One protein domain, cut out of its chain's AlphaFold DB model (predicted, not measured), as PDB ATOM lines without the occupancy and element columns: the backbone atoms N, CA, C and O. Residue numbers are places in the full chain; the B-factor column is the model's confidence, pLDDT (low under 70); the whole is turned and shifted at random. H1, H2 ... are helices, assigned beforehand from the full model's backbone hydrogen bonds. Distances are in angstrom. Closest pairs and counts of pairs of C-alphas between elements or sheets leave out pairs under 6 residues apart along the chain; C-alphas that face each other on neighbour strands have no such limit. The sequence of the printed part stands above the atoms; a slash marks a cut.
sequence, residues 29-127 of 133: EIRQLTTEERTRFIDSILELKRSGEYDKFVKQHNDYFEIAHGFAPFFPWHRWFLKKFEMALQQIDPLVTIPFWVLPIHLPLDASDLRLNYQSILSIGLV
ATOM      1  N   GLU A  29      30.360 -29.872 130.667       89.12
ATOM      2  CA  GLU A  29      30.298 -30.298 129.279       89.12
ATOM      3  C   GLU A  29      29.540 -31.632 129.201       89.12
ATOM      4  O   GLU A  29      29.717 -32.510 130.047       89.12
ATOM      5  N   ILE A  30      28.653 -31.773 128.220       88.44
ATOM      6  CA  ILE A  30      27.665 -32.854 128.178       88.44
ATOM      7  C   ILE A  30      28.258 -34.268 128.062       88.44
ATOM      8  O   ILE A  30      27.670 -35.220 128.571       88.44
ATOM      9  N   ARG A  31      29.429 -34.422 127.433       84.31
ATOM     10  CA  ARG A  31      30.173 -35.689 127.317       84.31
ATOM     11  C   ARG A  31      30.955 -36.019 128.589       84.31
ATOM     12  O   ARG A  31      31.441 -37.135 128.721       84.31
ATOM     13  N   GLN A  32      31.080 -35.067 129.513       89.81
ATOM     14  CA  GLN A  32      31.754 -35.249 130.800       89.81
ATOM     15  C   GLN A  32      30.787 -35.558 131.951       89.81
ATOM     16  O   GLN A  32      31.244 -35.738 133.082       89.81
ATOM     17  N   LEU A  33      29.476 -35.601 131.693       87.94
ATOM     18  CA  LEU A  33      28.492 -35.987 132.702       87.94
ATOM     19  C   LEU A  33      28.683 -37.449 133.121       87.94
ATOM     20  O   LEU A  33      28.926 -38.312 132.275       87.94
ATOM     21  N   THR A  34      28.523 -37.741 134.413       93.69
ATOM     22  CA  THR A  34      28.390 -39.129 134.877       93.69
ATOM     23  C   THR A  34      27.084 -39.735 134.363       93.69
ATOM     24  O   THR A  34      26.170 -39.029 133.924       93.69
ATOM     25  N   THR A  35      26.965 -41.061 134.435       91.94
ATOM     26  CA  THR A  35      25.728 -41.764 134.073       91.94
ATOM     27  C   THR A  35      24.534 -41.249 134.879       91.94
ATOM     28  O   THR A  35      23.458 -41.036 134.324       91.94
ATOM     29  N   GLU A  36      24.725 -40.982 136.170       94.88
ATOM     30  CA  GLU A  36      23.693 -40.481 137.080       94.88
ATOM     31  C   GLU A  36      23.291 -39.046 136.732       94.88
ATOM     32  O   GLU A  36      22.101 -38.749 136.646       94.88
ATOM     33  N   GLU A  37      24.261 -38.156 136.490       93.88
ATOM     34  CA  GLU A  37      23.992 -36.774 136.073       93.88
ATOM     35  C   GLU A  37      23.224 -36.736 134.745       93.88
ATOM     36  O   GLU A  37      22.234 -36.013 134.608       93.88
ATOM     37  N   ARG A  38      23.649 -37.553 133.772       91.69
ATOM     38  CA  ARG A  38      22.989 -37.666 132.469       91.69
ATOM     39  C   ARG A  38      21.560 -38.190 132.607       91.69
ATOM     40  O   ARG A  38      20.664 -37.647 131.966       91.69
ATOM     41  N   THR A  39      21.353 -39.211 133.436       91.69
ATOM     42  CA  THR A  39      20.030 -39.805 133.683       91.69
ATOM     43  C   THR A  39      19.089 -38.781 134.313       91.69
ATOM     44  O   THR A  39      18.039 -38.512 133.743       91.69
ATOM     45  N   ARG A  40      19.509 -38.094 135.387       95.44
ATOM     46  CA  ARG A  40      18.706 -37.027 136.021       95.44
ATOM     47  C   ARG A  40      18.302 -35.936 135.040       95.44
ATOM     48  O   ARG A  40      17.157 -35.486 135.049       95.44
ATOM     49  N   PHE A  41      19.246 -35.495 134.206       94.12
ATOM     50  CA  PHE A  41      18.982 -34.465 133.209       94.12
ATOM     51  C   PHE A  41      17.926 -34.925 132.196       94.12
ATOM     52  O   PHE A  41      16.949 -34.209 131.976       94.12
ATOM     53  N   ILE A  42      18.089 -36.122 131.621       92.62
ATOM     54  CA  ILE A  42      17.148 -36.690 130.644       92.62
ATOM     55  C   ILE A  42      15.769 -36.901 131.275       92.62
ATOM     56  O   ILE A  42      14.777 -36.439 130.712       92.62
ATOM     57  N   ASP A  43      15.705 -37.523 132.450       95.31
ATOM     58  CA  ASP A  43      14.451 -37.811 133.149       95.31
ATOM     59  C   ASP A  43      13.693 -36.524 133.486       95.31
ATOM     60  O   ASP A  43      12.489 -36.433 133.250       95.31
ATOM     61  N   SER A  44      14.401 -35.483 133.934       97.12
ATOM     62  CA  SER A  44      13.788 -34.181 134.223       97.12
ATOM     63  C   SER A  44      13.204 -33.521 132.974       97.12
ATOM     64  O   SER A  44      12.162 -32.873 133.046       97.12
ATOM     65  N   ILE A  45      13.833 -33.690 131.808       95.06
ATOM     66  CA  ILE A  45      13.289 -33.171 130.548       95.06
ATOM     67  C   ILE A  45      12.070 -33.972 130.100       95.06
ATOM     68  O   ILE A  45      11.091 -33.379 129.649       95.06
ATOM     69  N   LEU A  46      12.124 -35.302 130.195       94.69
ATOM     70  CA  LEU A  46      10.994 -36.161 129.845       94.69
ATOM     71  C   LEU A  46       9.784 -35.857 130.731       94.69
ATOM     72  O   LEU A  46       8.670 -35.755 130.220       94.69
ATOM     73  N   GLU A  47      10.004 -35.623 132.023       97.19
ATOM     74  CA  GLU A  47       8.950 -35.208 132.944       97.19
ATOM     75  C   GLU A  47       8.401 -33.816 132.599       97.19
ATOM     76  O   GLU A  47       7.186 -33.635 132.524       97.19
ATOM     77  N   LEU A  48       9.271 -32.845 132.294       96.38
ATOM     78  CA  LEU A  48       8.851 -31.504 131.870       96.38
ATOM     79  C   LEU A  48       8.044 -31.528 130.557       96.38
ATOM     80  O   LEU A  48       7.157 -30.702 130.347       96.38
ATOM     81  N   LYS A  49       8.344 -32.475 129.661       94.56
ATOM     82  CA  LYS A  49       7.549 -32.732 128.452       94.56
ATOM     83  C   LYS A  49       6.205 -33.360 128.786       94.56
ATOM     84  O   LYS A  49       5.186 -32.899 128.284       94.56
ATOM     85  N   ARG A  50       6.187 -34.375 129.653       96.06
ATOM     86  CA  ARG A  50       4.960 -35.064 130.080       96.06
ATOM     87  C   ARG A  50       3.958 -34.111 130.734       96.06
ATOM     88  O   ARG A  50       2.759 -34.275 130.537       96.06
ATOM     89  N   SER A  51       4.437 -33.118 131.482       97.00
ATOM     90  CA  SER A  51       3.584 -32.104 132.111       97.00
ATOM     91  C   SER A  51       3.050 -31.040 131.142       97.00
ATOM     92  O   SER A  51       2.173 -30.265 131.519       97.00
ATOM     93  N   GLY A  52       3.570 -30.972 129.910       94.94
ATOM     94  CA  GLY A  52       3.255 -29.923 128.935       94.94
ATOM     95  C   GLY A  52       3.960 -28.584 129.195       94.94
ATOM     96  O   GLY A  52       3.827 -27.652 128.402       94.94
ATOM     97  N   GLU A  53       4.747 -28.458 130.270       96.44
ATOM     98  CA  GLU A  53       5.506 -27.232 130.556       96.44
ATOM     99  C   GLU A  53       6.612 -26.988 129.518       96.44
ATOM    100  O   GLU A  53       6.898 -25.839 129.186       96.44
ATOM    101  N   TYR A  54       7.202 -28.047 128.953       94.25
ATOM    102  CA  TYR A  54       8.203 -27.933 127.886       94.25
ATOM    103  C   TYR A  54       7.670 -27.150 126.674       94.25
ATOM    104  O   TYR A  54       8.357 -26.271 126.151       94.25
ATOM    105  N   ASP A  55       6.422 -27.402 126.270       93.69
ATOM    106  CA  ASP A  55       5.811 -26.754 125.105       93.69
ATOM    107  C   ASP A  55       5.596 -25.252 125.323       93.69
ATOM    108  O   ASP A  55       5.641 -24.472 124.371       93.69
ATOM    109  N   LYS A  56       5.454 -24.805 126.578       96.19
ATOM    110  CA  LYS A  56       5.414 -23.372 126.901       96.19
ATOM    111  C   LYS A  56       6.749 -22.693 126.613       96.19
ATOM    112  O   LYS A  56       6.748 -21.577 126.102       96.19
ATOM    113  N   PHE A  57       7.877 -23.357 126.877       95.81
ATOM    114  CA  PHE A  57       9.199 -22.832 126.524       95.81
ATOM    115  C   PHE A  57       9.403 -22.777 125.007       95.81
ATOM    116  O   PHE A  57       9.943 -21.792 124.507       95.81
ATOM    117  N   VAL A  58       8.924 -23.787 124.269       93.38
ATOM    118  CA  VAL A  58       8.920 -23.773 122.794       93.38
ATOM    119  C   VAL A  58       8.095 -22.602 122.271       93.38
ATOM    120  O   VAL A  58       8.594 -21.799 121.483       93.38
ATOM    121  N   LYS A  59       6.857 -22.454 122.756       94.50
ATOM    122  CA  LYS A  59       5.982 -21.347 122.370       94.50
ATOM    123  C   LYS A  59       6.621 -19.997 122.693       94.50
ATOM    124  O   LYS A  59       6.660 -19.129 121.834       94.50
ATOM    125  N   GLN A  60       7.164 -19.836 123.896       95.00
ATOM    126  CA  GLN A  60       7.802 -18.595 124.318       95.00
ATOM    127  C   GLN A  60       9.024 -18.255 123.457       95.00
ATOM    128  O   GLN A  60       9.229 -17.095 123.120       95.00
ATOM    129  N   HIS A  61       9.838 -19.238 123.075       93.75
ATOM    130  CA  HIS A  61      10.942 -18.993 122.153       93.75
ATOM    131  C   HIS A  61      10.446 -18.495 120.787       93.75
ATOM    132  O   HIS A  61      10.984 -17.523 120.260       93.75
ATOM    133  N   ASN A  62       9.383 -19.105 120.256       92.75
ATOM    134  CA  ASN A  62       8.776 -18.695 118.988       92.75
ATOM    135  C   ASN A  62       8.141 -17.298 119.066       92.75
ATOM    136  O   ASN A  62       8.380 -16.471 118.190       92.75
ATOM    137  N   ASP A  63       7.388 -17.008 120.129       95.44
ATOM    138  CA  ASP A  63       6.721 -15.715 120.333       95.44
ATOM    139  C   ASP A  63       7.726 -14.546 120.392       95.44
ATOM    140  O   ASP A  63       7.398 -13.422 120.018       95.44
ATOM    141  N   TYR A  64       8.951 -14.802 120.866       93.31
ATOM    142  CA  TYR A  64      10.004 -13.796 121.030       93.31
ATOM    143  C   TYR A  64      11.103 -13.874 119.962       93.31
ATOM    144  O   TYR A  64      12.124 -13.204 120.119       93.31
ATOM    145  N   PHE A  65      10.919 -14.647 118.886       92.19
ATOM    146  CA  PHE A  65      11.959 -14.916 117.888       92.19
ATOM    147  C   PHE A  65      12.662 -13.641 117.386       92.19
ATOM    148  O   PHE A  65      13.887 -13.556 117.469       92.19
ATOM    149  N   GLU A  66      11.889 -12.631 116.979       91.50
ATOM    150  CA  GLU A  66      12.379 -11.350 116.434       91.50
ATOM    151  C   GLU A  66      13.204 -10.519 117.430       91.50
ATOM    152  O   GLU A  66      14.043  -9.715 117.041       91.50
ATOM    153  N   ILE A  67      12.971 -10.694 118.734       90.06
ATOM    154  CA  ILE A  67      13.710  -9.988 119.796       90.06
ATOM    155  C   ILE A  67      14.929 -10.809 120.219       90.06
ATOM    156  O   ILE A  67      15.998 -10.270 120.507       90.06
ATOM    157  N   ALA A  68      14.749 -12.126 120.289       89.38
ATOM    158  CA  ALA A  68      15.747 -13.082 120.726       89.38
ATOM    159  C   ALA A  68      16.872 -13.274 119.704       89.38
ATOM    160  O   ALA A  68      17.941 -13.732 120.091       89.38
ATOM    161  N   HIS A  69      16.660 -12.927 118.431       93.44
ATOM    162  CA  HIS A  69      17.600 -13.160 117.331       93.44
ATOM    163  C   HIS A  69      17.899 -11.879 116.553       93.44
ATOM    164  O   HIS A  69      17.119 -10.939 116.558       93.44
ATOM    165  N   GLY A  70      19.059 -11.824 115.893       87.25
ATOM    166  CA  GLY A  70      19.411 -10.743 114.960       87.25
ATOM    167  C   GLY A  70      19.792  -9.394 115.587       87.25
ATOM    168  O   GLY A  70      20.324  -8.540 114.884       87.25
ATOM    169  N   PHE A  71      19.590  -9.205 116.894       89.12
ATOM    170  CA  PHE A  71      19.798  -7.918 117.568       89.12
ATOM    171  C   PHE A  71      20.536  -8.046 118.911       89.12
ATOM    172  O   PHE A  71      20.819  -9.139 119.406       89.12
ATOM    173  N   ALA A  72      20.834  -6.895 119.526       94.19
ATOM    174  CA  ALA A  72      21.527  -6.775 120.814       94.19
ATOM    175  C   ALA A  72      21.000  -7.688 121.949       94.19
ATOM    176  O   ALA A  72      21.817  -8.149 122.752       94.19
ATOM    177  N   PRO A  73      19.690  -8.007 122.047       93.75
ATOM    178  CA  PRO A  73      19.190  -8.872 123.110       93.75
ATOM    179  C   PRO A  73      19.556 -10.355 122.977       93.75
ATOM    180  O   PRO A  73      19.277 -11.094 123.918       93.75
ATOM    181  N   PHE A  74      20.189 -10.806 121.886       91.88
ATOM    182  CA  PHE A  74      20.445 -12.231 121.634       91.88
ATOM    183  C   PHE A  74      21.042 -12.966 122.843       91.88
ATOM    184  O   PHE A  74      20.442 -13.899 123.379       91.88
ATOM    185  N   PHE A  75      22.198 -12.513 123.330       92.88
ATOM    186  CA  PHE A  75      22.872 -13.148 124.461       92.88
ATOM    187  C   PHE A  75      22.117 -13.023 125.794       92.88
ATOM    188  O   PHE A  75      21.955 -14.045 126.472       92.88
ATOM    189  N   PRO A  76      21.659 -11.828 126.228       95.38
ATOM    190  CA  PRO A  76      20.947 -11.715 127.498       95.38
ATOM    191  C   PRO A  76      19.595 -12.444 127.491       95.38
ATOM    192  O   PRO A  76      19.263 -13.071 128.499       95.38
ATOM    193  N   TRP A  77      18.856 -12.440 126.376       95.25
ATOM    194  CA  TRP A  77      17.577 -13.144 126.261       95.25
ATOM    195  C   TRP A  77      17.770 -14.658 126.393       95.25
ATOM    196  O   TRP A  77      17.137 -15.279 127.246       95.25
ATOM    197  N   HIS A  78      18.720 -15.245 125.657       95.50
ATOM    198  CA  HIS A  78      18.988 -16.686 125.736       95.50
ATOM    199  C   HIS A  78      19.546 -17.103 127.101       95.50
ATOM    200  O   HIS A  78      19.187 -18.159 127.624       95.50
ATOM    201  N   ARG A  79      20.387 -16.268 127.732       95.75
ATOM    202  CA  ARG A  79      20.863 -16.515 129.103       95.75
ATOM    203  C   ARG A  79      19.699 -16.575 130.092       95.75
ATOM    204  O   ARG A  79      19.655 -17.484 130.921       95.75
ATOM    205  N   TRP A  80      18.777 -15.619 130.011       96.31
ATOM    206  CA  TRP A  80      17.586 -15.587 130.855       96.31
ATOM    207  C   TRP A  80      16.657 -16.775 130.576       96.31
ATOM    208  O   TRP A  80      16.234 -17.448 131.518       96.31
ATOM    209  N   PHE A  81      16.413 -17.090 129.304       96.38
ATOM    210  CA  PHE A  81      15.590 -18.218 128.874       96.38
ATOM    211  C   PHE A  81      16.127 -19.548 129.421       96.38
ATOM    212  O   PHE A  81      15.406 -20.280 130.099       96.38
ATOM    213  N   LEU A  82      17.426 -19.813 129.245       96.06
ATOM    214  CA  LEU A  82      18.080 -21.003 129.795       96.06
ATOM    215  C   LEU A  82      18.031 -21.039 131.323       96.06
ATOM    216  O   LEU A  82      17.917 -22.117 131.899       96.06
ATOM    217  N   LYS A  83      18.109 -19.888 132.005       95.88
ATOM    218  CA  LYS A  83      17.969 -19.854 133.465       95.88
ATOM    219  C   LYS A  83      16.555 -20.238 133.901       95.88
ATOM    220  O   LYS A  83      16.415 -21.001 134.851       95.88
ATOM    221  N   LYS A  84      15.522 -19.751 133.209       97.75
ATOM    222  CA  LYS A  84      14.127 -20.137 133.471       97.75
ATOM    223  C   LYS A  84      13.886 -21.620 133.197       97.75
ATOM    224  O   LYS A  84      13.251 -22.278 134.015       97.75
ATOM    225  N   PHE A  85      14.446 -22.145 132.112       97.38
ATOM    226  CA  PHE A  85      14.369 -23.567 131.791       97.38
ATOM    227  C   PHE A  85      15.053 -24.429 132.865       97.38
ATOM    228  O   PHE A  85      14.461 -25.375 133.369       97.38
ATOM    229  N   GLU A  86      16.257 -24.046 133.303       96.75
ATOM    230  CA  GLU A  86      16.984 -24.727 134.385       96.75
ATOM    231  C   GLU A  86      16.188 -24.715 135.693       96.75
ATOM    232  O   GLU A  86      16.088 -25.741 136.355       96.75
ATOM    233  N   MET A  87      15.573 -23.580 136.042       96.94
ATOM    234  CA  MET A  87      14.726 -23.472 137.232       96.94
ATOM    235  C   MET A  87      13.511 -24.401 137.172       96.94
ATOM    236  O   MET A  87      13.131 -24.936 138.210       96.94
ATOM    237  N   ALA A  88      12.908 -24.591 135.992       98.06
ATOM    238  CA  ALA A  88      11.790 -25.512 135.806       98.06
ATOM    239  C   ALA A  88      12.229 -26.974 135.963       98.06
ATOM    240  O   ALA A  88      11.581 -27.730 136.680       98.06
ATOM    241  N   LEU A  89      13.377 -27.350 135.390       97.75
ATOM    242  CA  LEU A  89      13.979 -28.668 135.626       97.75
ATOM    243  C   LEU A  89      14.318 -28.877 137.110       97.75
ATOM    244  O   LEU A  89      14.094 -29.956 137.645       97.75
ATOM    245  N   GLN A  90      14.781 -27.835 137.801       97.06
ATOM    246  CA  GLN A  90      15.090 -27.882 139.233       97.06
ATOM    247  C   GLN A  90      13.860 -27.999 140.140       97.06
ATOM    248  O   GLN A  90      14.016 -28.380 141.299       97.06
ATOM    249  N   GLN A  91      12.651 -27.707 139.640       97.56
ATOM    250  CA  GLN A  91      11.417 -28.062 140.354       97.56
ATOM    251  C   GLN A  91      11.157 -29.575 140.330       97.56
ATOM    252  O   GLN A  91      10.463 -30.076 141.209       97.56
ATOM    253  N   ILE A  92      11.701 -30.290 139.339       98.00
ATOM    254  CA  ILE A  92      11.572 -31.744 139.185       98.00
ATOM    255  C   ILE A  92      12.708 -32.453 139.936       98.00
ATOM    256  O   ILE A  92      12.449 -33.295 140.790       98.00
ATOM    257  N   ASP A  93      13.962 -32.072 139.672       97.31
ATOM    258  CA  ASP A  93      15.139 -32.534 140.417       97.31
ATOM    259  C   ASP A  93      16.049 -31.336 140.763       97.31
ATOM    260  O   ASP A  93      16.724 -30.794 139.880       97.31
ATOM    261  N   PRO A  94      16.137 -30.928 142.047       95.31
ATOM    262  CA  PRO A  94      16.943 -29.786 142.476       95.31
ATOM    263  C   PRO A  94      18.444 -29.886 142.169       95.31
ATOM    264  O   PRO A  94      19.144 -28.878 142.285       95.31
ATOM    265  N   LEU A  95      18.967 -31.074 141.852       94.50
ATOM    266  CA  LEU A  95      20.379 -31.294 141.521       94.50
ATOM    267  C   LEU A  95      20.679 -31.102 140.030       94.50
ATOM    268  O   LEU A  95      21.847 -31.036 139.647       94.50
ATOM    269  N   VAL A  96      19.657 -30.984 139.180       95.62
ATOM    270  CA  VAL A  96      19.859 -30.814 137.740       95.62
ATOM    271  C   VAL A  96      20.421 -29.435 137.422       95.62
ATOM    272  O   VAL A  96      19.959 -28.397 137.898       95.62
ATOM    273  N   THR A  97      21.433 -29.432 136.563       94.88
ATOM    274  CA  THR A  97      22.035 -28.237 135.974       94.88
ATOM    275  C   THR A  97      22.141 -28.463 134.472       94.88
ATOM    276  O   THR A  97      22.537 -29.545 134.043       94.88
ATOM    277  N   ILE A  98      21.787 -27.461 133.661       94.88
ATOM    278  CA  ILE A  98      21.841 -27.613 132.201       94.88
ATOM    279  C   ILE A  98      23.308 -27.776 131.760       94.88
ATOM    280  O   ILE A  98      24.120 -26.885 132.045       94.88
ATOM    281  N   PRO A  99      23.668 -28.862 131.050       94.44
ATOM    282  CA  PRO A  99      25.003 -29.033 130.493       94.44
ATOM    283  C   PRO A  99      25.216 -28.152 129.257       94.44
ATOM    284  O   PRO A  99      24.265 -27.671 128.640       94.44
ATOM    285  N   PHE A 100      26.471 -27.963 128.860       90.06
ATOM    286  CA  PHE A 100      26.820 -27.278 127.613       90.06
ATOM    287  C   PHE A 100      27.485 -28.220 126.613       90.06
ATOM    288  O   PHE A 100      28.050 -29.252 126.972       90.06
ATOM    289  N   TRP A 101      27.432 -27.832 125.343       84.19
ATOM    290  CA  TRP A 101      28.100 -28.530 124.257       84.19
ATOM    291  C   TRP A 101      29.292 -27.701 123.781       84.19
ATOM    292  O   TRP A 101      29.113 -26.585 123.295       84.19
ATOM    293  N   VAL A 102      30.506 -28.250 123.871       81.06
ATOM    294  CA  VAL A 102      31.690 -27.639 123.239       81.06
ATOM    295  C   VAL A 102      31.784 -28.088 121.792       81.06
ATOM    296  O   VAL A 102      31.932 -29.283 121.516       81.06
ATOM    297  N   LEU A 103      31.714 -27.134 120.864       75.25
ATOM    298  CA  LEU A 103      32.002 -27.405 119.461       75.25
ATOM    299  C   LEU A 103      33.508 -27.680 119.291       75.25
ATOM    300  O   LEU A 103      34.317 -26.975 119.900       75.25
ATOM    301  N   PRO A 104      33.906 -28.685 118.490       71.31
ATOM    302  CA  PRO A 104      35.309 -28.893 118.155       71.31
ATOM    303  C   PRO A 104      35.877 -27.642 117.479       71.31
ATOM    304  O   PRO A 104      35.316 -27.157 116.500       71.31
ATOM    305  N   ILE A 105      37.001 -27.130 117.986       66.88
ATOM    306  CA  ILE A 105      37.688 -25.965 117.399       66.88
ATOM    307  C   ILE A 105      38.374 -26.316 116.063       66.88
ATOM    308  O   ILE A 105      38.723 -25.440 115.276       66.88
ATOM    309  N   HIS A 106      38.509 -27.617 115.790       61.38
ATOM    310  CA  HIS A 106      38.902 -28.186 114.511       61.38
ATOM    311  C   HIS A 106      37.779 -29.131 114.084       61.38
ATOM    312  O   HIS A 106      37.637 -30.215 114.645       61.38
ATOM    313  N   LEU A 107      36.946 -28.711 113.136       59.72
ATOM    314  CA  LEU A 107      36.077 -29.637 112.420       59.72
ATOM    315  C   LEU A 107      36.927 -30.263 111.304       59.72
ATOM    316  O   LEU A 107      37.267 -29.546 110.359       59.72
ATOM    317  N   PRO A 108      37.308 -31.553 111.362       54.62
ATOM    318  CA  PRO A 108      37.653 -32.246 110.133       54.62
ATOM    319  C   PRO A 108      36.395 -32.287 109.255       54.62
ATOM    320  O   PRO A 108      35.278 -32.414 109.757       54.62
ATOM    321  N   LEU A 109      36.564 -32.181 107.936       55.59
ATOM    322  CA  LEU A 109      35.496 -32.261 106.923       55.59
ATOM    323  C   LEU A 109      34.837 -33.658 106.844       55.59
ATOM    324  O   LEU A 109      34.254 -34.017 105.823       55.59
ATOM    325  N   ASP A 110      34.948 -34.460 107.902       54.53
ATOM    326  CA  ASP A 110      34.416 -35.805 107.999       54.53
ATOM    327  C   ASP A 110      33.187 -35.830 108.921       54.53
ATOM    328  O   ASP A 110      33.256 -35.669 110.140       54.53
ATOM    329  N   ALA A 111      32.032 -36.072 108.305       53.16
ATOM    330  CA  ALA A 111      30.746 -36.230 108.969       53.16
ATOM    331  C   ALA A 111      30.635 -37.505 109.837       53.16
ATOM    332  O   ALA A 111      29.619 -37.703 110.507       53.16
ATOM    333  N   SER A 112      31.637 -38.385 109.851       53.41
ATOM    334  CA  SER A 112      31.648 -39.607 110.661       53.41
ATOM    335  C   SER A 112      31.776 -39.321 112.167       53.41
ATOM    336  O   SER A 112      31.121 -39.993 112.971       53.41
ATOM    337  N   ASP A 113      32.457 -38.238 112.555       50.25
ATOM    338  CA  ASP A 113      32.521 -37.766 113.949       50.25
ATOM    339  C   ASP A 113      31.201 -37.129 114.418       50.25
ATOM    340  O   ASP A 113      30.846 -37.176 115.602       50.25
ATOM    341  N   LEU A 114      30.394 -36.601 113.490       50.72
ATOM    342  CA  LEU A 114      29.003 -36.223 113.775       50.72
ATOM    343  C   LEU A 114      28.129 -37.469 114.003       50.72
ATOM    344  O   LEU A 114      27.156 -37.414 114.755       50.72
ATOM    345  N   ARG A 115      28.494 -38.607 113.393       45.44
ATOM    346  CA  ARG A 115      27.750 -39.872 113.454       45.44
ATOM    347  C   ARG A 115      28.021 -40.673 114.731       45.44
ATOM    348  O   ARG A 115      27.078 -41.236 115.283       45.44
ATOM    349  N   LEU A 116      29.247 -40.652 115.262       45.75
ATOM    350  CA  LEU A 116      29.543 -41.190 116.603       45.75
ATOM    351  C   LEU A 116      28.901 -40.350 117.719       45.75
ATOM    352  O   LEU A 116      28.529 -40.879 118.764       45.75
ATOM    353  N   ASN A 117      28.654 -39.065 117.458       49.78
ATOM    354  CA  ASN A 117      27.831 -38.219 118.316       49.78
ATOM    355  C   ASN A 117      26.320 -38.420 118.108       49.78
ATOM    356  O   ASN A 117      25.551 -37.951 118.936       49.78
ATOM    357  N   TYR A 118      25.853 -39.127 117.071       42.19
ATOM    358  CA  TYR A 118      24.430 -39.148 116.703       42.19
ATOM    359  C   TYR A 118      23.536 -39.864 117.722       42.19
ATOM    360  O   TYR A 118      22.410 -39.442 117.941       42.19
ATOM    361  N   GLN A 119      24.029 -40.888 118.421       40.62
ATOM    362  CA  GLN A 119      23.266 -41.532 119.503       40.62
ATOM    363  C   GLN A 119      23.100 -40.602 120.717       40.62
ATOM    364  O   GLN A 119      22.066 -40.611 121.375       40.62
ATOM    365  N   SER A 120      24.071 -39.721 120.962       40.25
ATOM    366  CA  SER A 120      23.981 -38.643 121.956       40.25
ATOM    367  C   SER A 120      23.113 -37.478 121.445       40.25
ATOM    368  O   SER A 120      22.290 -36.943 122.183       40.25
ATOM    369  N   ILE A 121      23.229 -37.121 120.161       41.41
ATOM    370  CA  ILE A 121      22.464 -36.064 119.474       41.41
ATOM    371  C   ILE A 121      21.001 -36.456 119.283       41.41
ATOM    372  O   ILE A 121      20.153 -35.581 119.299       41.41
ATOM    373  N   LEU A 122      20.636 -37.726 119.146       41.91
ATOM    374  CA  LEU A 122      19.225 -38.113 119.099       41.91
ATOM    375  C   LEU A 122      18.582 -38.042 120.489       41.91
ATOM    376  O   LEU A 122      17.411 -37.693 120.596       41.91
ATOM    377  N   SER A 123      19.350 -38.269 121.561       36.84
ATOM    378  CA  SER A 123      18.864 -38.046 122.929       36.84
ATOM    379  C   SER A 123      18.767 -36.556 123.296       36.84
ATOM    380  O   SER A 123      17.897 -36.188 124.073       36.84
ATOM    381  N   ILE A 124      19.648 -35.696 122.755       40.06
ATOM    382  CA  ILE A 124      19.811 -34.276 123.157       40.06
ATOM    383  C   ILE A 124      19.280 -33.277 122.110       40.06
ATOM    384  O   ILE A 124      18.764 -32.216 122.444       40.06
ATOM    385  N   GLY A 125      19.328 -33.607 120.827       41.50
ATOM    386  CA  GLY A 125      18.672 -32.871 119.740       41.50
ATOM    387  C   GLY A 125      17.147 -32.896 119.865       41.50
ATOM    388  O   GLY A 125      16.479 -31.984 119.395       41.50
ATOM    389  N   LEU A 126      16.599 -33.869 120.600       42.91
ATOM    390  CA  LEU A 126      15.206 -33.864 121.046       42.91
ATOM    391  C   LEU A 126      14.934 -32.855 122.185       42.91
ATOM    392  O   LEU A 126      13.775 -32.578 122.480       42.91
ATOM    393  N   VAL A 127      15.972 -32.344 122.854       45.78
ATOM    394  CA  VAL A 127      15.895 -31.489 124.057       45.78
ATOM    395  C   VAL A 127      16.018 -30.006 123.719       45.78
ATOM    396  O   VAL A 127      15.343 -29.192 124.343       45.78
TER     397      VAL A 127
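Overview. This is residues 29 to 127 of the 133 residues of the protein "Di-copper centre-containing protein" of Basidiobolus meristosporus CBS 931.73 (UniProt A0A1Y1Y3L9). H2 and H4 stand side by side, with H1 across one end as the foot of an L and short H3 at the other end. A long stretch leads out from H4, residues 103 to 116 stick out, and H6 folds back toward H1. The printed part has 99 residues, 65 of them in six named helices, H1 to H6 in order along the chain, with no named strand; the class is all helix, and the whole is flat, its C-alphas spanning 36 by 36 by 19 A, and only just loose, close to compact, with a radius of gyration of the C-alphas of 15.2 A.

Along the chain. H1, residues 35 to 50, begins at C-alpha (25.728, -41.764, 134.073) and is 22.2 A long. H2 is 53 to 63, H3 65 to 68, H4 74 to 92, 27.7 A long, H5 112 to 116. H6, 118 to 127, ends at C-alpha (15.895, -31.489, 124.057).

Arrangement. H1 touches H4 about perpendicular, at 86 degrees, the closest C-alphas, Ser 44 and Leu 89, 5.7 A apart. H1 and H2 only just touch, only at the corner, with 3 pairs of C-alphas within 8 A, the closest Leu 48 and Tyr 54, 5.4 A. H2 and H4 are close but not clearly touching, Phe 57 to Phe 85 being the closest C-alphas at 7.4 A, a shallow tilt of 12 degrees, opposite ways. H3 touches H4 only at the corner, closest C-alphas Ala 68 and Phe 74, 4.9 A. H6 is close to H1 but not clearly touching, closest C-alphas Val 127 and Ile 45, 7.2 A. Each O i to N i+4 pair is within hydrogen-bond range in H1 and H5, against 6 of 7 in H2, 14 of 15 in H4 and 3 of 6 in H6; H3 is too short for one.

Size, cuts and confidence. The printed part has no cut. The link H4 to H5 is long, and residues 105 to 127 have pLDDT under 70.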